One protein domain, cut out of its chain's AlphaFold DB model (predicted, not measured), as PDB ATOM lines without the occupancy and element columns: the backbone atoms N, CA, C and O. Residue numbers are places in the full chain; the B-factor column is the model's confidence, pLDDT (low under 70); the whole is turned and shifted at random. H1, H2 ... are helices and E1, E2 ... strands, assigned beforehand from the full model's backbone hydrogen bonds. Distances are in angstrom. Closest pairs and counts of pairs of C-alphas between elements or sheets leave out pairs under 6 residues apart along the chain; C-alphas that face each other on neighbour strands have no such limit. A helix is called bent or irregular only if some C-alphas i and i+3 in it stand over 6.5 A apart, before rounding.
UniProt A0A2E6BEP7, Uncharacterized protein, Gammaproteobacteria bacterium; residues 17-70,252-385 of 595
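Overview. This is residues 17 to 70 and 252 to 385 of the 595 residues of an uncharacterized protein of Gammaproteobacteria bacterium (UniProt A0A2E6BEP7). A strongly twisted sheet of four strands has one very long helix, H1, laid across one of its faces and the helical hairpin H2 and H3 packed on its other face. Residues 17 to 30 of H1 stick out past the body as a free arm; at its other end H1 bends, and its second arm H1b leaves the sheet and packs with H4, while little H5 sits beside the strands. The printed part has 188 residues with five named helices and four named strands, in the order H1 E1 H2 H3 H4 E2 H5 E3 E4; the sheet runs E1, E2, E3, E4, antiparallel throughout, and the class is mixed, helices and strands. The whole is only just compact, close to loose, with a radius of gyration of the C-alphas of 19.1 A, and it is elongated, spanning 73 by 40 by 26 A.

Arrangement. H1, residues 17 to 69, was assigned as one helix by its hydrogen bonds but is bent: C-alphas 53 and 56 are 6.8 A apart, and its arms H1a, residues 17 to 53, and H1b, residues 56 to 69, stand at a steep tilt of 62 degrees. The sheet is made of E1, residues 266 to 273, E2, residues 327 to 338, E3, residues 358 to 366, and E4, residues 369 to 375. H1a is on this sheet at a height of 8.7 A and runs across the strands, at 65 degrees to E1 on the local plane. It lies over E1 and only just over E2, E3 and E4, with 3 C-alphas on each of these three; its closest C-alphas to E4 are those of Ala 40 and Val 370, 6.1 A apart. E1 and E2 pair through N 268 and O 332, 2.8 A. H2, residues 274 to 280, and H3, residues 288 to 301, form a helical hairpin: they touch, with residues 291 to 295 alone of H3, and run opposite ways at a shallow tilt of 9 degrees, the closest C-alphas being those of Leu 277 and Ile 291, 6.7 A apart. H3 is on the sheet at a height of 7.8 A, over E3 and E4, and runs along the strands; the C-alphas of Gly 290 and Ile 371, the closest of H3 and E4, are 5.5 A apart. H4, residues 310 to 317, is not on the sheet but touches H1b, the same way at a shallow tilt of 29 degrees, closest at the C-alphas of Arg 66 and Leu 316, 7.0 A. E2 bends by 64 degrees at residue 335, and E3 by 50 degrees at residue 361; N 333 and O 363 lie 2.8 A apart between them. H5, residues 339 to 344, is on the sheet but over none of its strands, and is close to but not clearly touching H1a, with the C-alphas of Val 35 and Asp 344 the closest, at 6.7 A. The parts make three layers, helices on both faces of a sheet: H1a and H5 on one face, H2 and H3 on the other. E3 and E4 are a hairpin, with N 364 and O 372 at 2.8 A. Every O i to N i+4 pair is within hydrogen-bond range in H1a, H2, H3, H4 and H5, and 9 of 10 are in H1b.

Along the chain. H1a begins at C-alpha 17, at (129.350, 178.173, 235.367), and is 54.4 A long; H1b is 20.9 A. E1 measures 22.6 A, H3 20.2 A, E2 32.5 A and E3 24.2 A. E2 begins at C-alpha 327, at (175.019, 171.253, 238.525). E4, 18.2 A long, ends at C-alpha 375, at (162.475, 192.384, 227.123).

Size, cuts and confidence. The two C-alphas farthest apart are those of Ala 17 and Gly 70, 74.1 A. Residues 71 to 251 are not printed, and C-alphas 70 and 252 are 27.1 A apart across this cut. The link from H5 to E3, 13 residues, is long. The mean pLDDT of the printed part is 75.1; 65 residues are under 70, among them 21 to 37, 298 to 316 and 318 to 326.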
ATOM      1  N   ALA A  17     128.408 177.061 235.295       72.12
ATOM      2  CA  ALA A  17     129.350 178.173 235.367       72.12
ATOM      3  C   ALA A  17     130.697 177.734 235.967       72.12
ATOM      4  O   ALA A  17     131.737 178.025 235.382       72.12
ATOM      5  N   GLU A  18     130.699 176.951 237.053       70.19
ATOM      6  CA  GLU A  18     131.925 176.362 237.618       70.19
ATOM      7  C   GLU A  18     132.609 175.385 236.652       70.19
ATOM      8  O   GLU A  18     133.834 175.394 236.533       70.19
ATOM      9  N   GLN A  19     131.847 174.553 235.933       68.38
ATOM     10  CA  GLN A  19     132.405 173.661 234.911       68.38
ATOM     11  C   GLN A  19     132.985 174.436 233.728       68.38
ATOM     12  O   GLN A  19     134.056 174.073 233.252       68.38
ATOM     13  N   ARG A  20     132.322 175.504 233.265       71.50
ATOM     14  CA  ARG A  20     132.855 176.378 232.209       71.50
ATOM     15  C   ARG A  20     134.117 177.098 232.665       71.50
ATOM     16  O   ARG A  20     135.090 177.062 231.928       71.50
ATOM     17  N   ALA A  21     134.147 177.633 233.885       68.25
ATOM     18  CA  ALA A  21     135.334 178.272 234.450       68.25
ATOM     19  C   ALA A  21     136.499 177.281 234.633       68.25
ATOM     20  O   ALA A  21     137.645 177.614 234.346       68.25
ATOM     21  N   ARG A  22     136.225 176.034 235.051       67.62
ATOM     22  CA  ARG A  22     137.242 174.967 235.102       67.62
ATOM     23  C   ARG A  22     137.757 174.594 233.718       67.62
ATOM     24  O   ARG A  22     138.963 174.513 233.545       67.62
ATOM     25  N   LEU A  23     136.870 174.413 232.742       64.69
ATOM     26  CA  LEU A  23     137.242 174.098 231.359       64.69
ATOM     27  C   LEU A  23     137.986 175.254 230.679       64.69
ATOM     28  O   LEU A  23     138.881 175.010 229.875       64.69
ATOM     29  N   GLU A  24     137.640 176.506 230.977       66.00
ATOM     30  CA  GLU A  24     138.365 177.687 230.501       66.00
ATOM     31  C   GLU A  24     139.746 177.790 231.143       66.00
ATOM     32  O   GLU A  24     140.715 178.002 230.418       66.00
ATOM     33  N   ASN A  25     139.870 177.534 232.449       62.06
ATOM     34  CA  ASN A  25     141.167 177.446 233.120       62.06
ATOM     35  C   ASN A  25     142.017 176.287 232.577       62.06
ATOM     36  O   ASN A  25     143.192 176.485 232.287       62.06
ATOM     37  N   GLU A  26     141.438 175.104 232.359       57.91
ATOM     38  CA  GLU A  26     142.137 173.958 231.760       57.91
ATOM     39  C   GLU A  26     142.577 174.246 230.317       57.91
ATOM     40  O   GLU A  26     143.698 173.914 229.932       57.91
ATOM     41  N   ARG A  27     141.742 174.918 229.512       56.41
ATOM     42  CA  ARG A  27     142.100 175.340 228.146       56.41
ATOM     43  C   ARG A  27     143.155 176.441 228.131       56.41
ATOM     44  O   ARG A  27     144.024 176.419 227.260       56.41
ATOM     45  N   ALA A  28     143.096 177.392 229.059       57.50
ATOM     46  CA  ALA A  28     144.114 178.424 229.222       57.50
ATOM     47  C   ALA A  28     145.460 177.799 229.621       57.50
ATOM     48  O   ALA A  28     146.473 178.092 228.991       57.50
ATOM     49  N   MET A  29     145.448 176.844 230.558       52.97
ATOM     50  CA  MET A  29     146.624 176.064 230.955       52.97
ATOM     51  C   MET A  29     147.197 175.239 229.794       52.97
ATOM     52  O   MET A  29     148.407 175.252 229.567       52.97
ATOM     53  N   GLN A  30     146.352 174.569 229.002       50.88
ATOM     54  CA  GLN A  30     146.801 173.821 227.822       50.88
ATOM     55  C   GLN A  30     147.423 174.735 226.759       50.88
ATOM     56  O   GLN A  30     148.499 174.425 226.247       50.88
ATOM     57  N   ARG A  31     146.811 175.888 226.464       52.50
ATOM     58  CA  ARG A  31     147.385 176.880 225.539       52.50
ATOM     59  C   ARG A  31     148.738 177.385 226.033       52.50
ATOM     60  O   ARG A  31     149.698 177.353 225.268       52.50
ATOM     61  N   GLN A  32     148.842 177.749 227.309       53.09
ATOM     62  CA  GLN A  32     150.084 178.239 227.907       53.09
ATOM     63  C   GLN A  32     151.200 177.182 227.867       53.09
ATOM     64  O   GLN A  32     152.322 177.506 227.482       53.09
ATOM     65  N   SER A  33     150.890 175.909 228.151       54.16
ATOM     66  CA  SER A  33     151.859 174.807 228.027       54.16
ATOM     67  C   SER A  33     152.358 174.627 226.588       54.16
ATOM     68  O   SER A  33     153.564 174.595 226.359       54.16
ATOM     69  N   SER A  34     151.449 174.647 225.604       53.59
ATOM     70  CA  SER A  34     151.815 174.490 224.195       53.59
ATOM     71  C   SER A  34     152.694 175.632 223.684       53.59
ATOM     72  O   SER A  34     153.610 175.391 222.908       53.59
ATOM     73  N   VAL A  35     152.479 176.878 224.119       54.12
ATOM     74  CA  VAL A  35     153.293 178.020 223.670       54.12
ATOM     75  C   VAL A  35     154.676 178.040 224.330       54.12
ATOM     76  O   VAL A  35     155.670 178.332 223.660       54.12
ATOM     77  N   VAL A  36     154.773 177.672 225.612       58.81
ATOM     78  CA  VAL A  36     156.061 177.524 226.317       58.81
ATOM     79  C   VAL A  36     156.953 176.486 225.620       58.81
ATOM     80  O   VAL A  36     158.161 176.712 225.491       58.81
ATOM     81  N   ASP A  37     156.359 175.428 225.058       66.75
ATOM     82  CA  ASP A  37     157.068 174.428 224.253       66.75
ATOM     83  C   ASP A  37     157.627 174.998 222.931       66.75
ATOM     84  O   ASP A  37     158.724 174.615 222.510       66.75
ATOM     85  N   HIS A  38     156.943 175.952 222.283       74.75
ATOM     86  CA  HIS A  38     157.411 176.557 221.024       74.75
ATOM     87  C   HIS A  38     158.636 177.459 221.224       74.75
ATOM     88  O   HIS A  38     159.580 177.396 220.431       74.75
ATOM     89  N   LEU A  39     158.662 178.273 222.287       76.06
ATOM     90  CA  LEU A  39     159.803 179.146 222.588       76.06
ATOM     91  C   LEU A  39     161.029 178.330 223.013       76.06
ATOM     92  O   LEU A  39     162.134 178.557 222.513       76.06
ATOM     93  N   ALA A  40     160.830 177.329 223.878       81.06
ATOM     94  CA  ALA A  40     161.881 176.377 224.221       81.06
ATOM     95  C   ALA A  40     162.396 175.641 222.969       81.06
ATOM     96  O   ALA A  40     163.608 175.485 222.792       81.06
ATOM     97  N   GLY A  41     161.495 175.261 222.056       83.88
ATOM     98  CA  GLY A  41     161.824 174.698 220.747       83.88
ATOM     99  C   GLY A  41     162.661 175.634 219.869       83.88
ATOM    100  O   GLY A  41     163.635 175.188 219.256       83.88
ATOM    101  N   HIS A  42     162.351 176.935 219.847       85.38
ATOM    102  CA  HIS A  42     163.132 177.935 219.115       85.38
ATOM    103  C   HIS A  42     164.559 178.061 219.665       85.38
ATOM    104  O   HIS A  42     165.520 177.918 218.908       85.38
ATOM    105  N   VAL A  43     164.712 178.239 220.983       86.88
ATOM    106  CA  VAL A  43     166.035 178.332 221.631       86.88
ATOM    107  C   VAL A  43     166.862 177.072 221.361       86.88
ATOM    108  O   VAL A  43     168.042 177.158 221.027       86.88
ATOM    109  N   ARG A  44     166.239 175.890 221.416       86.69
ATOM    110  CA  ARG A  44     166.886 174.614 221.077       86.69
ATOM    111  C   ARG A  44     167.330 174.523 219.632       86.69
ATOM    112  O   ARG A  44     168.417 174.021 219.369       86.69
ATOM    113  N   LYS A  45     166.510 174.991 218.692       88.88
ATOM    114  CA  LYS A  45     166.881 175.024 217.277       88.88
ATOM    115  C   LYS A  45     168.126 175.889 217.076       88.88
ATOM    116  O   LYS A  45     169.084 175.430 216.457       88.88
ATOM    117  N   CYS A  46     168.137 177.091 217.651       88.50
ATOM    118  CA  CYS A  46     169.293 177.989 217.623       88.50
ATOM    119  C   CYS A  46     170.519 177.344 218.288       88.50
ATOM    120  O   CYS A  46     171.616 177.378 217.732       88.50
ATOM    121  N   TRP A  47     170.327 176.654 219.414       88.94
ATOM    122  CA  TRP A  47     171.385 175.903 220.084       88.94
ATOM    123  C   TRP A  47     171.998 174.813 219.203       88.94
ATOM    124  O   TRP A  47     173.218 174.732 219.114       88.94
ATOM    125  N   GLN A  48     171.191 173.982 218.537       87.94
ATOM    126  CA  GLN A  48     171.717 172.908 217.685       87.94
ATOM    127  C   GLN A  48     172.553 173.463 216.526       87.94
ATOM    128  O   GLN A  48     173.617 172.927 216.218       87.94
ATOM    129  N   ILE A  49     172.103 174.575 215.935       88.94
ATOM    130  CA  ILE A  49     172.834 175.285 214.880       88.94
ATOM    131  C   ILE A  49     174.184 175.788 215.414       88.94
ATOM    132  O   ILE A  49     175.227 175.466 214.844       88.94
ATOM    133  N   ALA A  50     174.180 176.515 216.536       87.12
ATOM    134  CA  ALA A  50     175.405 177.060 217.120       87.12
ATOM    135  C   ALA A  50     176.363 175.961 217.615       87.12
ATOM    136  O   ALA A  50     177.579 176.078 217.476       87.12
ATOM    137  N   LYS A  51     175.834 174.860 218.162       84.38
ATOM    138  CA  LYS A  51     176.619 173.708 218.623       84.38
ATOM    139  C   LYS A  51     177.365 173.038 217.470       84.38
ATOM    140  O   LYS A  51     178.527 172.667 217.640       84.38
ATOM    141  N   HIS A  52     176.716 172.885 216.315       83.88
ATOM    142  CA  HIS A  52     177.343 172.290 215.138       83.88
ATOM    143  C   HIS A  52     178.504 173.152 214.624       83.88
ATOM    144  O   HIS A  52     179.618 172.645 214.462       83.88
ATOM    145  N   ASP A  53     178.269 174.454 214.454       82.69
ATOM    146  CA  ASP A  53     179.278 175.410 213.979       82.69
ATOM    147  C   ASP A  53     180.486 175.498 214.931       82.69
ATOM    148  O   ASP A  53     181.652 175.430 214.525       82.69
ATOM    149  N   ARG A  54     180.221 175.497 216.242       81.31
ATOM    150  CA  ARG A  54     181.254 175.633 217.272       81.31
ATOM    151  C   ARG A  54     182.173 174.414 217.431       81.31
ATOM    152  O   ARG A  54     183.237 174.529 218.041       81.31
ATOM    153  N   SER A  55     181.825 173.253 216.880       76.19
ATOM    154  CA  SER A  55     182.656 172.040 216.984       76.19
ATOM    155  C   SER A  55     184.123 172.280 216.581       76.19
ATOM    156  O   SER A  55     185.038 171.838 217.278       76.19
ATOM    157  N   ARG A  56     184.355 173.081 215.531       78.50
ATOM    158  CA  ARG A  56     185.694 173.477 215.058       78.50
ATOM    159  C   ARG A  56     186.409 174.434 216.016       78.50
ATOM    160  O   ARG A  56     187.622 174.348 216.191       78.50
ATOM    161  N   LEU A  57     185.664 175.328 216.663       84.25
ATOM    162  CA  LEU A  57     186.205 176.308 217.603       84.25
ATOM    163  C   LEU A  57     186.679 175.658 218.909       84.25
ATOM    164  O   LEU A  57     187.697 176.068 219.458       84.25
ATOM    165  N   ASN A  58     185.978 174.639 219.409       84.38
ATOM    166  CA  ASN A  58     186.355 173.992 220.670       84.38
ATOM    167  C   ASN A  58     187.792 173.439 220.622       84.38
ATOM    168  O   ASN A  58     188.542 173.605 221.583       84.38
ATOM    169  N   ALA A  59     188.205 172.868 219.487       85.00
ATOM    170  CA  ALA A  59     189.580 172.417 219.282       85.00
ATOM    171  C   ALA A  59     190.593 173.579 219.318       85.00
ATOM    172  O   ALA A  59     191.651 173.444 219.936       85.00
ATOM    173  N   ARG A  60     190.256 174.734 218.720       89.88
ATOM    174  CA  ARG A  60     191.081 175.957 218.762       89.88
ATOM    175  C   ARG A  60     191.251 176.478 220.189       89.88
ATOM    176  O   ARG A  60     192.376 176.715 220.624       89.88
ATOM    177  N   LEU A  61     190.156 176.580 220.946       89.56
ATOM    178  CA  LEU A  61     190.171 177.046 222.339       89.56
ATOM    179  C   LEU A  61     191.023 176.139 223.239       89.56
ATOM    180  O   LEU A  61     191.837 176.635 224.021       89.56
ATOM    181  N   LEU A  62     190.877 174.816 223.106       88.75
ATOM    182  CA  LEU A  62     191.688 173.849 223.852       88.75
ATOM    183  C   LEU A  62     193.168 173.929 223.463       88.75
ATOM    184  O   LEU A  62     194.032 173.869 224.334       88.75
ATOM    185  N   ASN A  63     193.479 174.108 222.175       89.62
ATOM    186  CA  ASN A  63     194.856 174.280 221.710       89.62
ATOM    187  C   ASN A  63     195.511 175.525 222.330       89.62
ATOM    188  O   ASN A  63     196.612 175.432 222.873       89.62
ATOM    189  N   CYS A  64     194.801 176.656 222.344       91.50
ATOM    190  CA  CYS A  64     195.272 177.883 222.982       91.50
ATOM    191  C   CYS A  64     195.579 177.682 224.473       91.50
ATOM    192  O   CYS A  64     196.639 178.088 224.958       91.50
ATOM    193  N   LEU A  65     194.677 177.006 225.195       90.12
ATOM    194  CA  LEU A  65     194.839 176.724 226.621       90.12
ATOM    195  C   LEU A  65     196.041 175.806 226.894       90.12
ATOM    196  O   LEU A  65     196.854 176.106 227.770       90.12
ATOM    197  N   ARG A  66     196.205 174.736 226.101       89.75
ATOM    198  CA  ARG A  66     197.366 173.832 226.168       89.75
ATOM    199  C   ARG A  66     198.681 174.585 225.942       89.75
ATOM    200  O   ARG A  66     199.600 174.469 226.749       89.75
ATOM    201  N   ARG A  67     198.755 175.429 224.904       90.62
ATOM    202  CA  ARG A  67     199.949 176.246 224.606       90.62
ATOM    203  C   ARG A  67     200.278 177.236 225.720       90.62
ATOM    204  O   ARG A  67     201.450 177.414 226.043       90.62
ATOM    205  N   ARG A  68     199.265 177.855 226.338       89.06
ATOM    206  CA  ARG A  68     199.460 178.752 227.489       89.06
ATOM    207  C   ARG A  68     200.019 178.003 228.705       89.06
ATOM    208  O   ARG A  68     200.880 178.550 229.393       89.06
ATOM    209  N   ARG A  69     199.552 176.774 228.959       87.75
ATOM    210  CA  ARG A  69     200.029 175.914 230.061       87.75
ATOM    211  C   ARG A  69     201.361 175.222 229.802       87.75
ATOM    212  O   ARG A  69     202.028 174.848 230.758       87.75
ATOM    213  N   GLY A  70     201.767 175.100 228.544       87.25
ATOM    214  CA  GLY A  70     202.973 174.372 228.162       87.25
ATOM    215  C   GLY A  70     202.757 172.865 228.031       87.25
ATOM    216  O   GLY A  70     203.667 172.087 228.295       87.25
ATOM    217  N   TYR A 252     177.926 180.965 222.554       90.50
ATOM    218  CA  TYR A 252     177.488 180.325 221.322       90.50
ATOM    219  C   TYR A 252     176.806 181.384 220.443       90.50
ATOM    220  O   TYR A 252     175.591 181.573 220.538       90.50
ATOM    221  N   PRO A 253     177.575 182.134 219.638       89.94
ATOM    222  CA  PRO A 253     177.016 183.140 218.742       89.94
ATOM    223  C   PRO A 253     176.258 182.486 217.580       89.94
ATOM    224  O   PRO A 253     176.479 181.316 217.255       89.94
ATOM    225  N   SER A 254     175.391 183.256 216.922       88.88
ATOM    226  CA  SER A 254     174.834 182.872 215.624       88.88
ATOM    227  C   SER A 254     175.954 182.659 214.590       88.88
ATOM    228  O   SER A 254     176.851 183.499 214.515       88.88
ATOM    229  N   PRO A 255     175.901 181.622 213.729       84.44
ATOM    230  CA  PRO A 255     176.895 181.427 212.664       84.44
ATOM    231  C   PRO A 255     176.952 182.570 211.643       84.44
ATOM    232  O   PRO A 255     177.944 182.735 210.942       84.44
ATOM    233  N   SER A 256     175.874 183.351 211.535       82.81
ATOM    234  CA  SER A 256     175.813 184.530 210.665       82.81
ATOM    235  C   SER A 256     176.338 185.797 211.339       82.81
ATOM    236  O   SER A 256     176.385 186.836 210.686       82.81
ATOM    237  N   ALA A 257     176.698 185.736 212.626       80.75
ATOM    238  CA  ALA A 257     177.292 186.869 213.312       80.75
ATOM    239  C   ALA A 257     178.683 187.133 212.727       80.75
ATOM    240  O   ALA A 257     179.580 186.289 212.796       80.75
ATOM    241  N   GLY A 258     178.843 188.310 212.123       78.50
ATOM    242  CA  GLY A 258     180.128 188.782 211.628       78.50
ATOM    243  C   GLY A 258     181.029 189.256 212.770       78.50
ATOM    244  O   GLY A 258     181.102 188.662 213.844       78.50
ATOM    245  N   SER A 259     181.731 190.367 212.555       73.75
ATOM    246  CA  SER A 259     182.584 190.958 213.591       73.75
ATOM    247  C   SER A 259     181.792 191.561 214.757       73.75
ATOM    248  O   SER A 259     182.313 191.553 215.877       73.75
ATOM    249  N   ASP A 260     180.566 192.036 214.509       75.00
ATOM    250  CA  ASP A 260     179.680 192.639 215.512       75.00
ATOM    251  C   ASP A 260     178.606 191.657 216.015       75.00
ATOM    252  O   ASP A 260     178.201 190.727 215.317       75.00
ATOM    253  N   ILE A 261     178.172 191.877 217.253       79.44
ATOM    254  CA  ILE A 261     177.103 191.133 217.932       79.44
ATOM    255  C   ILE A 261     175.735 191.755 217.620       79.44
ATOM    256  O   ILE A 261     174.718 191.065 217.664       79.44
ATOM    257  N   GLU A 262     175.696 193.060 217.340       77.25
ATOM    258  CA  GLU A 262     174.449 193.800 217.147       77.25
ATOM    259  C   GLU A 262     173.608 193.226 215.994       77.25
ATOM    260  O   GLU A 262     174.125 192.875 214.937       77.25
ATOM    261  N   GLY A 263     172.296 193.086 216.221       73.88
ATOM    262  CA  GLY A 263     171.356 192.513 215.250       73.88
ATOM    263  C   GLY A 263     171.383 190.983 215.127       73.88
ATOM    264  O   GLY A 263     170.574 190.415 214.396       73.88
ATOM    265  N   HIS A 264     172.265 190.292 215.855       85.38
ATOM    266  CA  HIS A 264     172.342 188.833 215.855       85.38
ATOM    267  C   HIS A 264     171.980 188.241 217.217       85.38
ATOM    268  O   HIS A 264     172.142 188.863 218.266       85.38
ATOM    269  N   TRP A 265     171.494 186.998 217.204       88.25
ATOM    270  CA  TRP A 265     171.245 186.252 218.429       88.25
ATOM    271  C   TRP A 265     172.518 185.568 218.937       88.25
ATOM    272  O   TRP A 265     173.398 185.169 218.168       88.25
ATOM    273  N   MET A 266     172.593 185.396 220.250       89.94
ATOM    274  CA  MET A 266     173.672 184.713 220.944       89.94
ATOM    275  C   MET A 266     173.112 183.878 222.085       89.94
ATOM    276  O   MET A 266     172.167 184.286 222.755       89.94
ATOM    277  N   ILE A 267     173.699 182.707 222.306       91.44
ATOM    278  CA  ILE A 267     173.352 181.830 223.417       91.44
ATOM    279  C   ILE A 267     174.506 181.798 224.415       91.44
ATOM    280  O   ILE A 267     175.652 181.518 224.061       91.44
ATOM    281  N   GLU A 268     174.193 182.048 225.677       91.19
ATOM    282  CA  GLU A 268     175.075 181.793 226.802       91.19
ATOM    283  C   GLU A 268     174.651 180.510 227.525       91.19
ATOM    284  O   GLU A 268     173.483 180.301 227.843       91.19
ATOM    285  N   HIS A 269     175.622 179.645 227.803       89.06
ATOM    286  CA  HIS A 269     175.439 178.462 228.630       89.06
ATOM    287  C   HIS A 269     175.780 178.768 230.092       89.06
ATOM    288  O   HIS A 269     176.923 179.094 230.429       89.06
ATOM    289  N   HIS A 270     174.811 178.580 230.978       87.25
ATOM    290  CA  HIS A 270     174.947 178.741 232.416       87.25
ATOM    291  C   HIS A 270     174.940 177.386 233.115       87.25
ATOM    292  O   HIS A 270     174.216 176.475 232.732       87.25
ATOM    293  N   THR A 271     175.718 177.295 234.187       82.94
ATOM    294  CA  THR A 271     175.635 176.193 235.145       82.94
ATOM    295  C   THR A 271     175.071 176.783 236.425       82.94
ATOM    296  O   THR A 271     175.665 177.713 236.975       82.94
ATOM    297  N   LEU A 272     173.904 176.306 236.841       83.25
ATOM    298  CA  LEU A 272     173.174 176.789 238.008       83.25
ATOM    299  C   LEU A 272     173.087 175.688 239.056       83.25
ATOM    300  O   LEU A 272     172.946 174.513 238.724       83.25
ATOM    301  N   THR A 273     173.119 176.076 240.326       82.50
ATOM    302  CA  THR A 273     172.874 175.146 241.430       82.50
ATOM    303  C   THR A 273     171.386 175.094 241.777       82.50
ATOM    304  O   THR A 273     170.599 175.996 241.458       82.50
ATOM    305  N   ARG A 274     170.977 174.061 242.521       78.75
ATOM    306  CA  ARG A 274     169.609 173.974 243.059       78.75
ATOM    307  C   ARG A 274     169.246 175.179 243.938       78.75
ATOM    308  O   ARG A 274     168.101 175.636 243.902       78.75
ATOM    309  N   SER A 275     170.197 175.692 244.721       80.19
ATOM    310  CA  SER A 275     170.000 176.894 245.540       80.19
ATOM    311  C   SER A 275     169.738 178.133 244.689       80.19
ATOM    312  O   SER A 275     168.852 178.914 245.035       80.19
ATOM    313  N   ASP A 276     170.433 178.273 243.558       78.62
ATOM    314  CA  ASP A 276     170.254 179.411 242.653       78.62
ATOM    315  C   ASP A 276     168.847 179.417 242.053       78.62
ATOM    316  O   ASP A 276     168.147 180.427 242.119       78.62
ATOM    317  N   LEU A 277     168.374 178.265 241.563       77.06
ATOM    318  CA  LEU A 277     167.010 178.137 241.036       77.06
ATOM    319  C   LEU A 277     165.945 178.395 242.102       77.06
ATOM    320  O   LEU A 277     164.944 179.065 241.841       77.06
ATOM    321  N   SER A 278     166.165 177.913 243.328       77.81
ATOM    322  CA  SER A 278     165.247 178.184 244.434       77.81
ATOM    323  C   SER A 278     165.191 179.672 244.788       77.81
ATOM    324  O   SER A 278     164.121 180.160 245.153       77.81
ATOM    325  N   ALA A 279     166.311 180.394 244.688       76.75
ATOM    326  CA  ALA A 279     166.355 181.836 244.909       76.75
ATOM    327  C   ALA A 279     165.657 182.613 243.778       76.75
ATOM    328  O   ALA A 279     164.966 183.597 244.043       76.75
ATOM    329  N   MET A 280     165.782 182.141 242.533       76.25
ATOM    330  CA  MET A 280     165.140 182.737 241.355       76.25
ATOM    331  C   MET A 280     163.620 182.558 241.337       76.25
ATOM    332  O   MET A 280     162.920 183.394 240.774       76.25
ATOM    333  N   ARG A 281     163.080 181.523 241.997       74.00
ATOM    334  CA  ARG A 281     161.630 181.251 242.034       74.00
ATOM    335  C   ARG A 281     160.795 182.432 242.541       74.00
ATOM    336  O   ARG A 281     159.663 182.604 242.110       74.00
ATOM    337  N   SER A 282     161.343 183.219 243.464       68.25
ATOM    338  CA  SER A 282     160.655 184.359 244.080       68.25
ATOM    339  C   SER A 282     160.973 185.699 243.403       68.25
ATOM    340  O   SER A 282     160.524 186.741 243.880       68.25
ATOM    341  N   ALA A 283     161.798 185.705 242.351       69.75
ATOM    342  CA  ALA A 283     162.238 186.926 241.691       69.75
ATOM    343  C   ALA A 283     161.233 187.377 240.609       69.75
ATOM    344  O   ALA A 283     160.697 186.544 239.874       69.75
ATOM    345  N   PRO A 284     160.977 188.691 240.469       66.75
ATOM    346  CA  PRO A 284     160.089 189.206 239.431       66.75
ATOM    347  C   PRO A 284     160.656 188.912 238.031       66.75
ATOM    348  O   PRO A 284     161.848 189.087 237.789       66.75
ATOM    349  N   GLY A 285     159.797 188.465 237.109       67.38
ATOM    350  CA  GLY A 285     160.176 188.101 235.735       67.38
ATOM    351  C   GLY A 285     160.607 186.641 235.535       67.38
ATOM    352  O   GLY A 285     160.875 186.241 234.402       67.38
ATOM    353  N   TYR A 286     160.643 185.838 236.604       76.00
ATOM    354  CA  TYR A 286     160.893 184.397 236.540       76.00
ATOM    355  C   TYR A 286     159.587 183.599 236.625       76.00
ATOM    356  O   TYR A 286     158.686 183.925 237.399       76.00
ATOM    357  N   ASN A 287     159.491 182.522 235.845       74.00
ATOM    358  CA  ASN A 287     158.365 181.599 235.877       74.00
ATOM    359  C   ASN A 287     158.549 180.582 237.016       74.00
ATOM    360  O   ASN A 287     159.294 179.607 236.888       74.00
ATOM    361  N   GLY A 288     157.852 180.804 238.134       75.00
ATOM    362  CA  GLY A 288     157.925 179.939 239.312       75.00
ATOM    363  C   GLY A 288     157.475 178.493 239.061       75.00
ATOM    364  O   GLY A 288     158.046 177.574 239.652       75.00
ATOM    365  N   GLU A 289     156.510 178.277 238.163       74.88
ATOM    366  CA  GLU A 289     156.032 176.940 237.785       74.88
ATOM    367  C   GLU A 289     157.050 176.217 236.899       74.88
ATOM    368  O   GLU A 289     157.396 175.067 237.168       74.88
ATOM    369  N   GLY A 290     157.609 176.916 235.904       75.06
ATOM    370  CA  GLY A 290     158.678 176.384 235.050       75.06
ATOM    371  C   GLY A 290     159.909 175.964 235.857       75.06
ATOM    372  O   GLY A 290     160.470 174.892 235.629       75.06
ATOM    373  N   ILE A 291     160.282 176.755 236.870       79.06
ATOM    374  CA  ILE A 291     161.363 176.415 237.806       79.06
ATOM    375  C   ILE A 291     161.010 175.178 238.645       79.06
ATOM    376  O   ILE A 291     161.863 174.313 238.841       79.06
ATOM    377  N   ALA A 292     159.775 175.063 239.141       79.06
ATOM    378  CA  ALA A 292     159.347 173.901 239.921       79.06
ATOM    379  C   ALA A 292     159.393 172.607 239.089       79.06
ATOM    380  O   ALA A 292     159.907 171.596 239.568       79.06
ATOM    381  N   MET A 293     158.938 172.670 237.833       76.75
ATOM    382  CA  MET A 293     158.987 171.554 236.882       76.75
ATOM    383  C   MET A 293     160.423 171.182 236.490       76.75
ATOM    384  O   MET A 293     160.769 170.000 236.410       76.75
ATOM    385  N   ALA A 294     161.299 172.174 236.307       77.06
ATOM    386  CA  ALA A 294     162.721 171.935 236.080       77.06
ATOM    387  C   ALA A 294     163.375 171.242 237.290       77.06
ATOM    388  O   ALA A 294     164.121 170.280 237.121       77.06
ATOM    389  N   LEU A 295     163.049 171.667 238.517       78.88
ATOM    390  CA  LEU A 295     163.555 171.054 239.749       78.88
ATOM    391  C   LEU A 295     163.036 169.624 239.968       78.88
ATOM    392  O   LEU A 295     163.801 168.770 240.420       78.88
ATOM    393  N   SER A 296     161.772 169.332 239.640       76.69
ATOM    394  CA  SER A 296     161.237 167.966 239.731       76.69
ATOM    395  C   SER A 296     161.877 167.041 238.695       76.69
ATOM    396  O   SER A 296     162.267 165.920 239.016       76.69
ATOM    397  N   HIS A 297     162.057 167.524 237.463       72.44
ATOM    398  CA  HIS A 297     162.720 166.761 236.406       72.44
ATOM    399  C   HIS A 297     164.207 166.527 236.719       72.44
ATOM    400  O   HIS A 297     164.714 165.421 236.529       72.44
ATOM    401  N   TYR A 298     164.891 167.524 237.296       67.44
ATOM    402  CA  TYR A 298     166.263 167.379 237.788       67.44
ATOM    403  C   TYR A 298     166.396 166.224 238.787       67.44
ATOM    404  O   TYR A 298     167.302 165.403 238.651       67.44
ATOM    405  N   ALA A 299     165.465 166.127 239.742       63.38
ATOM    406  CA  ALA A 299     165.471 165.088 240.770       63.38
ATOM    407  C   ALA A 299     165.298 163.662 240.216       63.38
ATOM    408  O   ALA A 299     165.649 162.707 240.902       63.38
ATOM    409  N   THR A 300     164.774 163.516 238.995       65.38
ATOM    410  CA  THR A 300     164.445 162.207 238.407       65.38
ATOM    411  C   THR A 300     165.466 161.754 237.359       65.38
ATOM    412  O   THR A 300     165.620 160.554 237.154       65.38
ATOM    413  N   GLY A 301     166.181 162.681 236.703       58.28
ATOM    414  CA  GLY A 301     167.023 162.332 235.552       58.28
ATOM    415  C   GLY A 301     168.237 163.213 235.261       58.28
ATOM    416  O   GLY A 301     168.870 162.980 234.243       58.28
ATOM    417  N   GLY A 302     168.591 164.186 236.113       58.62
ATOM    418  CA  GLY A 302     169.783 165.028 235.933       58.62
ATOM    419  C   GLY A 302     169.791 165.820 234.613       58.62
ATOM    420  O   GLY A 302     170.240 165.337 233.583       58.62
ATOM    421  N   LEU A 303     169.335 167.075 234.639       58.59
ATOM    422  CA  LEU A 303     169.328 168.003 233.490       58.59
ATOM    423  C   LEU A 303     170.752 168.477 233.113       58.59
ATOM    424  O   LEU A 303     171.092 169.642 233.301       58.59
ATOM    425  N   ARG A 304     171.578 167.556 232.601       58.38
ATOM    426  CA  ARG A 304     172.985 167.768 232.196       58.38
ATOM    427  C   ARG A 304     173.230 167.479 230.712       58.38
ATOM    428  O   ARG A 304     174.302 167.047 230.304       58.38
ATOM    429  N   GLU A 305     172.187 167.619 229.899       55.69
ATOM    430  CA  GLU A 305     172.157 167.126 228.514       55.69
ATOM    431  C   GLU A 305     173.045 167.922 227.537       55.69
ATOM    432  O   GLU A 305     173.191 167.528 226.376       55.69
ATOM    433  N   TRP A 306     173.623 169.053 227.953       57.22
ATOM    434  CA  TRP A 306     174.074 170.074 227.005       57.22
ATOM    435  C   TRP A 306     175.592 170.069 226.775       57.22
ATOM    436  O   TRP A 306     176.025 170.394 225.663       57.22
ATOM    437  N   MET A 307     176.390 169.610 227.747       54.97
ATOM    438  CA  MET A 307     177.856 169.581 227.666       54.97
ATOM    439  C   MET A 307     178.418 168.196 227.281       54.97
ATOM    440  O   MET A 307     178.199 167.196 227.960       54.97
ATOM    441  N   TRP A 308     179.224 168.153 226.213       49.84
ATOM    442  CA  TRP A 308     180.137 167.044 225.896       49.84
ATOM    443  C   TRP A 308     181.585 167.566 225.921       49.84
ATOM    444  O   TRP A 308     181.842 168.674 225.453       49.84
ATOM    445  N   ASN A 309     182.521 166.758 226.436       51.94
ATOM    446  CA  ASN A 309     183.976 167.009 226.493       51.94
ATOM    447  C   ASN A 309     184.475 168.035 227.540       51.94
ATOM    448  O   ASN A 309     185.430 168.768 227.288       51.94
ATOM    449  N   GLU A 310     183.885 168.076 228.742       59.81
ATOM    450  CA  GLU A 310     184.415 168.875 229.867       59.81
ATOM    451  C   GLU A 310     185.631 168.257 230.569       59.81
ATOM    452  O   GLU A 310     186.358 168.974 231.248       59.81
ATOM    453  N   THR A 311     185.891 166.961 230.395       60.72
ATOM    454  CA  THR A 311     186.979 166.227 231.062       60.72
ATOM    455  C   THR A 311     188.351 166.828 230.769       60.72
ATOM    456  O   THR A 311     189.101 167.157 231.686       60.72
ATOM    457  N   GLU A 312     188.663 167.035 229.491       61.12
ATOM    458  CA  GLU A 312     189.949 167.603 229.084       61.12
ATOM    459  C   GLU A 312     190.092 169.067 229.518       61.12
ATOM    460  O   GLU A 312     191.142 169.486 230.004       61.12
ATOM    461  N   ARG A 313     189.012 169.846 229.409       67.06
ATOM    462  CA  ARG A 313     188.992 171.231 229.880       67.06
ATOM    463  C   ARG A 313     189.200 171.312 231.391       67.06
ATOM    464  O   ARG A 313     189.992 172.130 231.837       67.06
ATOM    465  N   ALA A 314     188.497 170.498 232.174       65.12
ATOM    466  CA  ALA A 314     188.598 170.490 233.628       65.12
ATOM    467  C   ALA A 314     190.033 170.181 234.071       65.12
ATOM    468  O   ALA A 314     190.579 170.904 234.903       65.12
ATOM    469  N   GLN A 315     190.684 169.209 233.430       69.56
ATOM    470  CA  GLN A 315     192.098 168.909 233.651       69.56
ATOM    471  C   GLN A 315     193.000 170.113 233.306       69.56
ATOM    472  O   GLN A 315     193.797 170.557 234.140       69.56
ATOM    473  N   LEU A 316     192.798 170.721 232.131       66.69
ATOM    474  CA  LEU A 316     193.490 171.937 231.680       66.69
ATOM    475  C   LEU A 316     193.078 173.226 232.408       66.69
ATOM    476  O   LEU A 316     193.659 174.273 232.159       66.69
ATOM    477  N   GLU A 317     192.097 173.200 233.300       73.56
ATOM    478  CA  GLU A 317     191.766 174.304 234.208       73.56
ATOM    479  C   GLU A 317     192.192 173.977 235.650       73.56
ATOM    480  O   GLU A 317     192.169 174.850 236.510       73.56
ATOM    481  N   GLY A 318     192.707 172.765 235.905       67.12
ATOM    482  CA  GLY A 318     193.107 172.303 237.238       67.12
ATOM    483  C   GLY A 318     191.918 171.994 238.154       67.12
ATOM    484  O   GLY A 318     192.063 171.998 239.373       67.12
ATOM    485  N   ARG A 319     190.733 171.762 237.581       69.62
ATOM    486  CA  ARG A 319     189.513 171.404 238.309       69.62
ATOM    487  C   ARG A 319     189.434 169.893 238.516       69.62
ATOM    488  O   ARG A 319     189.858 169.114 237.665       69.62
ATOM    489  N   SER A 320     188.860 169.487 239.648       57.38
ATOM    490  CA  SER A 320     188.606 168.074 239.939       57.38
ATOM    491  C   SER A 320     187.600 167.484 238.948       57.38
ATOM    492  O   SER A 320     186.604 168.121 238.614       57.38
ATOM    493  N   LEU A 321     187.859 166.250 238.509       56.47
ATOM    494  CA  LEU A 321     186.988 165.472 237.621       56.47
ATOM    495  C   LEU A 321     185.823 164.799 238.358       56.47
ATOM    496  O   LEU A 321     184.989 164.160 237.719       56.47
ATOM    497  N   ILE A 322     185.768 164.907 239.692       57.50
ATOM    498  CA  ILE A 322     184.624 164.425 240.467       57.50
ATOM    499  C   ILE A 322     183.426 165.268 240.032       57.50
ATOM    500  O   ILE A 322     183.330 166.441 240.381       57.50
ATOM    501  N   HIS A 323     182.557 164.678 239.210       53.81
ATOM    502  CA  HIS A 323     181.374 165.347 238.689       53.81
ATOM    503  C   HIS A 323     180.552 165.916 239.844       53.81
ATOM    504  O   HIS A 323     180.011 165.158 240.651       53.81
ATOM    505  N   ASN A 324     180.442 167.244 239.902       55.47
ATOM    506  CA  ASN A 324     179.540 167.912 240.825       55.47
ATOM    507  C   ASN A 324     178.118 167.436 240.525       55.47
ATOM    508  O   ASN A 324     177.521 167.756 239.497       55.47
ATOM    509  N   THR A 325     177.557 166.642 241.433       59.00
ATOM    510  CA  THR A 325     176.204 166.099 241.302       59.00
ATOM    511  C   THR A 325     175.107 167.146 241.513       59.00
ATOM    512  O   THR A 325     173.937 166.782 241.600       59.00
ATOM    513  N   GLU A 326     175.455 168.429 241.591       67.62
ATOM    514  CA  GLU A 326     174.553 169.537 241.930       67.62
ATOM    515  C   GLU A 326     174.315 170.517 240.772       67.62
ATOM    516  O   GLU A 326     173.462 171.399 240.891       67.62
ATOM    517  N   ASP A 327     175.023 170.331 239.658       75.06
ATOM    518  CA  ASP A 327     175.019 171.253 238.525       75.06
ATOM    519  C   ASP A 327     173.825 171.001 237.586       75.06
ATOM    520  O   ASP A 327     173.541 169.856 237.200       75.06
ATOM    521  N   ILE A 328     173.140 172.091 237.222       78.69
ATOM    522  CA  ILE A 328     171.999 172.147 236.299       78.69
ATOM    523  C   ILE A 328     172.362 173.046 235.116       78.69
ATOM    524  O   ILE A 328     172.706 174.216 235.308       78.69
ATOM    525  N   ASP A 329     172.236 172.525 233.897       83.12
ATOM    526  CA  ASP A 329     172.514 173.289 232.681       83.12
ATOM    527  C   ASP A 329     171.325 174.180 232.302       83.12
ATOM    528  O   ASP A 329     170.177 173.729 232.219       83.12
ATOM    529  N   ALA A 330     171.614 175.452 232.029       86.56
ATOM    530  CA  ALA A 330     170.654 176.430 231.536       86.56
ATOM    531  C   ALA A 330     171.201 177.145 230.298       86.56
ATOM    532  O   ALA A 330     172.390 177.446 230.213       86.56
ATOM    533  N   LEU A 331     170.324 177.460 229.348       89.69
ATOM    534  CA  LEU A 331     170.668 178.270 228.182       89.69
ATOM    535  C   LEU A 331     169.957 179.609 228.241       89.69
ATOM    536  O   LEU A 331     168.740 179.642 228.390       89.69
ATOM    537  N   GLU A 332     170.695 180.694 228.056       90.31
ATOM    538  CA  GLU A 332     170.164 182.040 227.886       90.31
ATOM    539  C   GLU A 332     170.359 182.490 226.435       90.31
ATOM    540  O   GLU A 332     171.484 182.688 225.992       90.31
ATOM    541  N   LEU A 333     169.269 182.637 225.684       90.06
ATOM    542  CA  LEU A 333     169.247 183.247 224.359       90.06
ATOM    543  C   LEU A 333     169.047 184.755 224.508       90.06
ATOM    544  O   LEU A 333     168.021 185.190 225.025       90.06
ATOM    545  N   SER A 334     169.974 185.540 223.977       88.88
ATOM    546  CA  SER A 334     169.821 186.979 223.780       88.88
ATOM    547  C   SER A 334     169.740 187.281 222.293       88.88
ATOM    548  O   SER A 334     170.650 186.935 221.547       88.88
ATOM    549  N   GLY A 335     168.658 187.907 221.847       85.94
ATOM    550  CA  GLY A 335     168.452 188.242 220.439       85.94
ATOM    551  C   GLY A 335     167.120 188.941 220.209       85.94
ATOM    552  O   GLY A 335     166.384 189.201 221.157       85.94
ATOM    553  N   SER A 336     166.808 189.236 218.954       84.06
ATOM    554  CA  SER A 336     165.538 189.858 218.580       84.06
ATOM    555  C   SER A 336     164.469 188.801 218.311       84.06
ATOM    556  O   SER A 336     164.719 187.836 217.586       84.06
ATOM    557  N   LEU A 337     163.280 188.973 218.891       81.62
ATOM    558  CA  LEU A 337     162.094 188.168 218.595       81.62
ATOM    559  C   LEU A 337     160.924 189.074 218.209       81.62
ATOM    560  O   LEU A 337     160.774 190.178 218.728       81.62
ATOM    561  N   ARG A 338     160.063 188.578 217.319       82.38
ATOM    562  CA  ARG A 338     158.849 189.279 216.892       82.38
ATOM    563  C   ARG A 338     157.855 189.419 218.049       82.38
ATOM    564  O   ARG A 338     157.609 188.446 218.768       82.38
ATOM    565  N   GLY A 339     157.222 190.587 218.168       77.31
ATOM    566  CA  GLY A 339     156.229 190.899 219.202       77.31
ATOM    567  C   GLY A 339     155.097 189.874 219.309       77.31
ATOM    568  O   GLY A 339     154.714 189.497 220.412       77.31
ATOM    569  N   GLN A 340     154.625 189.329 218.185       76.88
ATOM    570  CA  GLN A 340     153.593 188.288 218.156       76.88
ATOM    571  C   GLN A 340     153.997 187.035 218.948       76.88
ATOM    572  O   GLN A 340     153.211 186.530 219.738       76.88
ATOM    573  N   THR A 341     155.251 186.590 218.827       75.25
ATOM    574  CA  THR A 341     155.773 185.442 219.588       75.25
ATOM    575  C   THR A 341     155.852 185.738 221.091       75.25
ATOM    576  O   THR A 341     155.713 184.830 221.908       75.25
ATOM    577  N   LEU A 342     156.053 187.005 221.471       74.94
ATOM    578  CA  LEU A 342     156.071 187.444 222.870       74.94
ATOM    579  C   LEU A 342     154.657 187.567 223.460       74.94
ATOM    580  O   LEU A 342     154.459 187.247 224.633       74.94
ATOM    581  N   LEU A 343     153.679 187.989 222.652       73.19
ATOM    582  CA  LEU A 343     152.259 188.032 223.017       73.19
ATOM    583  C   LEU A 343     151.682 186.633 223.205       73.19
ATOM    584  O   LEU A 343     151.029 186.379 224.215       73.19
ATOM    585  N   ASP A 344     151.981 185.713 222.284       68.00
ATOM    586  CA  ASP A 344     151.556 184.314 222.387       68.00
ATOM    587  C   ASP A 344     152.025 183.693 223.717       68.00
ATOM    588  O   ASP A 344     151.334 182.869 224.317       68.00
ATOM    589  N   TRP A 345     153.192 184.121 224.210       67.00
ATOM    590  CA  TRP A 345     153.791 183.669 225.466       67.00
ATOM    591  C   TRP A 345     153.129 184.260 226.728       67.00
ATOM    592  O   TRP A 345     153.403 183.808 227.842       67.00
ATOM    593  N   GLY A 346     152.217 185.224 226.576       64.50
ATOM    594  CA  GLY A 346     151.471 185.829 227.678       64.50
ATOM    595  C   GLY A 346     152.152 187.045 228.308       64.50
ATOM    596  O   GLY A 346     151.817 187.404 229.441       64.50
ATOM    597  N   MET A 347     153.093 187.702 227.611       69.38
ATOM    598  CA  MET A 347     153.478 189.059 228.013       69.38
ATOM    599  C   MET A 347     152.282 190.001 227.869       69.38
ATOM    600  O   MET A 347     151.513 189.925 226.916       69.38
ATOM    601  N   SER A 348     152.143 190.916 228.825       62.59
ATOM    602  CA  SER A 348     151.091 191.928 228.819       62.59
ATOM    603  C   SER A 348     151.166 192.796 227.558       62.59
ATOM    604  O   SER A 348     152.212 193.404 227.319       62.59
ATOM    605  N   GLU A 349     150.045 192.941 226.843       62.47
ATOM    606  CA  GLU A 349     149.901 193.806 225.654       62.47
ATOM    607  C   GLU A 349     150.417 195.237 225.888       62.47
ATOM    608  O   GLU A 349     150.969 195.852 224.990       62.47
ATOM    609  N   GLN A 350     150.359 195.745 227.124       61.56
ATOM    610  CA  GLN A 350     150.852 197.082 227.495       61.56
ATOM    611  C   GLN A 350     152.359 197.305 227.279       61.56
ATOM    612  O   GLN A 350     152.797 198.450 227.231       61.56
ATOM    613  N   LYS A 351     153.164 196.238 227.207       65.75
ATOM    614  CA  LYS A 351     154.620 196.330 226.996       65.75
ATOM    615  C   LYS A 351     155.030 196.157 225.534       65.75
ATOM    616  O   LYS A 351     156.203 196.336 225.227       65.75
ATOM    617  N   ILE A 352     154.097 195.768 224.666       66.88
ATOM    618  CA  ILE A 352     154.355 195.459 223.261       66.88
ATOM    619  C   ILE A 352     153.574 196.476 222.437       66.88
ATOM    620  O   ILE A 352     152.352 196.407 222.355       66.88
ATOM    621  N   THR A 353     154.285 197.443 221.861       68.06
ATOM    622  CA  THR A 353     153.671 198.535 221.096       68.06
ATOM    623  C   THR A 353     153.122 198.035 219.758       68.06
ATOM    624  O   THR A 353     152.023 198.428 219.370       68.06
ATOM    625  N   ASP A 354     153.850 197.140 219.075       74.62
ATOM    626  CA  ASP A 354     153.463 196.549 217.790       74.62
ATOM    627  C   ASP A 354     153.788 195.035 217.735       74.62
ATOM    628  O   ASP A 354     154.946 194.634 217.861       74.62
ATOM    629  N   PRO A 355     152.799 194.152 217.493       76.00
ATOM    630  CA  PRO A 355     153.023 192.716 217.298       76.00
ATOM    631  C   PRO A 355     153.979 192.339 216.149       76.00
ATOM    632  O   PRO A 355     154.510 191.225 216.131       76.00
ATOM    633  N   ASN A 356     154.175 193.207 215.157       80.06
ATOM    634  CA  ASN A 356     155.039 192.941 214.002       80.06
ATOM    635  C   ASN A 356     156.475 193.426 214.180       80.06
ATOM    636  O   ASN A 356     157.338 193.027 213.399       80.06
ATOM    637  N   GLU A 357     156.727 194.249 215.190       81.19
ATOM    638  CA  GLU A 357     158.051 194.777 215.478       81.19
ATOM    639  C   GLU A 357     158.933 193.719 216.157       81.19
ATOM    640  O   GLU A 357     158.454 192.761 216.780       81.19
ATOM    641  N   GLU A 358     160.245 193.865 215.989       80.62
ATOM    642  CA  GLU A 358     161.235 193.019 216.640       80.62
ATOM    643  C   GLU A 358     161.700 193.655 217.947       80.62
ATOM    644  O   GLU A 358     162.207 194.773 217.972       80.62
ATOM    645  N   TYR A 359     161.578 192.903 219.036       81.69
ATOM    646  CA  TYR A 359     162.021 193.322 220.356       81.69
ATOM    647  C   TYR A 359     163.258 192.530 220.760       81.69
ATOM    648  O   TYR A 359     163.292 191.301 220.646       81.69
ATOM    649  N   ALA A 360     164.267 193.225 221.281       83.62
ATOM    650  CA  ALA A 360     165.424 192.587 221.892       83.62
ATOM    651  C   ALA A 360     165.000 191.905 223.201       83.62
ATOM    652  O   ALA A 360     164.489 192.548 224.120       83.62
ATOM    653  N   VAL A 361     165.223 190.598 223.297       84.00
ATOM    654  CA  VAL A 361     164.814 189.774 224.434       84.00
ATOM    655  C   VAL A 361     165.940 188.880 224.935       84.00
ATOM    656  O   VAL A 361     166.819 188.454 224.187       84.00
ATOM    657  N   SER A 362     165.881 188.573 226.227       86.44
ATOM    658  CA  SER A 362     166.701 187.573 226.906       86.44
ATOM    659  C   SER A 362     165.785 186.466 227.426       86.44
ATOM    660  O   SER A 362     164.962 186.709 228.311       86.44
ATOM    661  N   VAL A 363     165.914 185.260 226.870       86.56
ATOM    662  CA  VAL A 363     165.113 184.068 227.188       86.56
ATOM    663  C   VAL A 363     166.015 183.005 227.805       86.56
ATOM    664  O   VAL A 363     166.948 182.545 227.161       86.56
ATOM    665  N   MET A 364     165.717 182.556 229.021       87.62
ATOM    666  CA  MET A 364     166.434 181.479 229.700       87.62
ATOM    667  C   MET A 364     165.590 180.206 229.767       87.62
ATOM    668  O   MET A 364     164.443 180.241 230.222       87.62
ATOM    669  N   ILE A 365     166.175 179.077 229.367       86.75
ATOM    670  CA  ILE A 365     165.553 177.750 229.399       86.75
ATOM    671  C   ILE A 365     166.398 176.749 230.192       86.75
ATOM    672  O   ILE A 365     167.625 176.835 230.208       86.75
ATOM    673  N   ILE A 366     165.737 175.765 230.800       83.75
ATOM    674  CA  ILE A 366     166.359 174.569 231.383       83.75
ATOM    675  C   ILE A 366     165.617 173.343 230.875       83.75
ATOM    676  O   ILE A 366     164.420 173.178 231.116       83.75
ATOM    677  N   GLY A 367     166.325 172.463 230.169       79.00
ATOM    678  CA  GLY A 367     165.694 171.320 229.515       79.00
ATOM    679  C   GLY A 367     164.605 171.787 228.549       79.00
ATOM    680  O   GLY A 367     164.913 172.449 227.557       79.00
ATOM    681  N   ASN A 368     163.353 171.396 228.812       78.50
ATOM    682  CA  ASN A 368     162.164 171.787 228.039       78.50
ATOM    683  C   ASN A 368     161.492 173.071 228.564       78.50
ATOM    684  O   ASN A 368     160.568 173.569 227.935       78.50
ATOM    685  N   TYR A 369     161.907 173.589 229.720       81.75
ATOM    686  CA  TYR A 369     161.132 174.581 230.462       81.75
ATOM    687  C   TYR A 369     161.723 175.980 230.316       81.75
ATOM    688  O   TYR A 369     162.916 176.188 230.547       81.75
ATOM    689  N   VAL A 370     160.881 176.958 229.980       82.19
ATOM    690  CA  VAL A 370     161.251 178.380 229.993       82.19
ATOM    691  C   VAL A 370     161.195 178.897 231.427       82.19
ATOM    692  O   VAL A 370     160.157 178.831 232.085       82.19
ATOM    693  N   ILE A 371     162.314 179.430 231.905       80.50
ATOM    694  CA  ILE A 371     162.479 179.914 233.280       80.50
ATOM    695  C   ILE A 371     162.341 181.425 233.372       80.50
ATOM    696  O   ILE A 371     161.797 181.936 234.347       80.50
ATOM    697  N   ARG A 372     162.828 182.151 232.368       82.88
ATOM    698  CA  ARG A 372     162.785 183.610 232.335       82.88
ATOM    699  C   ARG A 372     162.653 184.064 230.897       82.88
ATOM    700  O   ARG A 372     163.364 183.550 230.044       82.88
ATOM    701  N   ALA A 373     161.825 185.067 230.647       77.81
ATOM    702  CA  ALA A 373     162.028 185.907 229.481       77.81
ATOM    703  C   ALA A 373     161.827 187.370 229.855       77.81
ATOM    704  O   ALA A 373     160.856 187.730 230.520       77.81
ATOM    705  N   LEU A 374     162.783 188.198 229.459       78.75
ATOM    706  CA  LEU A 374     162.780 189.630 229.702       78.75
ATOM    707  C   LEU A 374     162.968 190.347 228.373       78.75
ATOM    708  O   LEU A 374     163.845 189.979 227.595       78.75
ATOM    709  N   ILE A 375     162.163 191.380 228.140       80.50
ATOM    710  CA  ILE A 375     162.475 192.384 227.123       80.50
ATOM    711  C   ILE A 375     163.633 193.215 227.668       80.50
ATOM    712  O   ILE A 375     163.641 193.566 228.853       80.50
ATOM    713  N   ASN A 376     164.619 193.474 226.817       78.69
ATOM    714  CA  ASN A 376     165.748 194.320 227.156       78.69
ATOM    715  C   ASN A 376     165.222 195.698 227.609       78.69
ATOM    716  O   ASN A 376     164.466 196.321 226.866       78.69
ATOM    717  N   PRO A 377     165.573 196.169 228.819       67.50
ATOM    718  CA  PRO A 377     165.106 197.462 229.312       67.50
ATOM    719  C   PRO A 377     165.716 198.650 228.555       67.50
ATOM    720  O   PRO A 377     165.213 199.760 228.695       67.50
ATOM    721  N   ASP A 378     166.795 198.442 227.791       69.62
ATOM    722  CA  ASP A 378     167.418 199.492 226.986       69.62
ATOM    723  C   ASP A 378     166.582 199.771 225.719       69.62
ATOM    724  O   ASP A 378     166.508 198.906 224.838       69.62
ATOM    725  N   PRO A 379     165.980 200.971 225.578       67.88
ATOM    726  CA  PRO A 379     165.166 201.323 224.416       67.88
ATOM    727  C   PRO A 379     165.975 201.365 223.114       67.88
ATOM    728  O   PRO A 379     165.394 201.283 222.037       67.88
ATOM    729  N   ALA A 380     167.309 201.454 223.186       69.12
ATOM    730  CA  ALA A 380     168.170 201.393 222.009       69.12
ATOM    731  C   ALA A 380     168.327 199.969 221.438       69.12
ATOM    732  O   ALA A 380     168.984 199.798 220.412       69.12
ATOM    733  N   GLY A 381     167.801 198.936 222.110       69.44
ATOM    734  CA  GLY A 381     167.862 197.548 221.639       69.44
ATOM    735  C   GLY A 381     169.277 196.958 221.574       69.44
ATOM    736  O   GLY A 381     169.474 195.888 220.998       69.44
ATOM    737  N   LYS A 382     170.278 197.625 222.164       77.75
ATOM    738  CA  LYS A 382     171.681 197.191 222.119       77.75
ATOM    739  C   LYS A 382     171.889 195.901 222.905       77.75
ATOM    740  O   LYS A 382     171.404 195.765 224.030       77.75
ATOM    741  N   SER A 383     172.687 194.984 222.358       79.06
ATOM    742  CA  SER A 383     173.032 193.721 223.025       79.06
ATOM    743  C   SER A 383     173.761 193.958 224.350       79.06
ATOM    744  O   SER A 383     174.583 194.864 224.455       79.06
ATOM    745  N   ASP A 384     173.473 193.141 225.366       85.12
ATOM    746  CA  ASP A 384     174.152 193.161 226.673       85.12
ATOM    747  C   ASP A 384     175.547 192.532 226.648       85.12
ATOM    748  O   ASP A 384     176.227 192.507 227.671       85.12
ATOM    749  N   TYR A 385     175.984 192.011 225.505       89.56
ATOM    750  CA  TYR A 385     177.272 191.354 225.371       89.56
ATOM    751  C   TYR A 385     178.252 192.198 224.569       89.56
ATOM    752  O   TYR A 385     177.942 192.701 223.489       89.56
TER     753      TYR A 385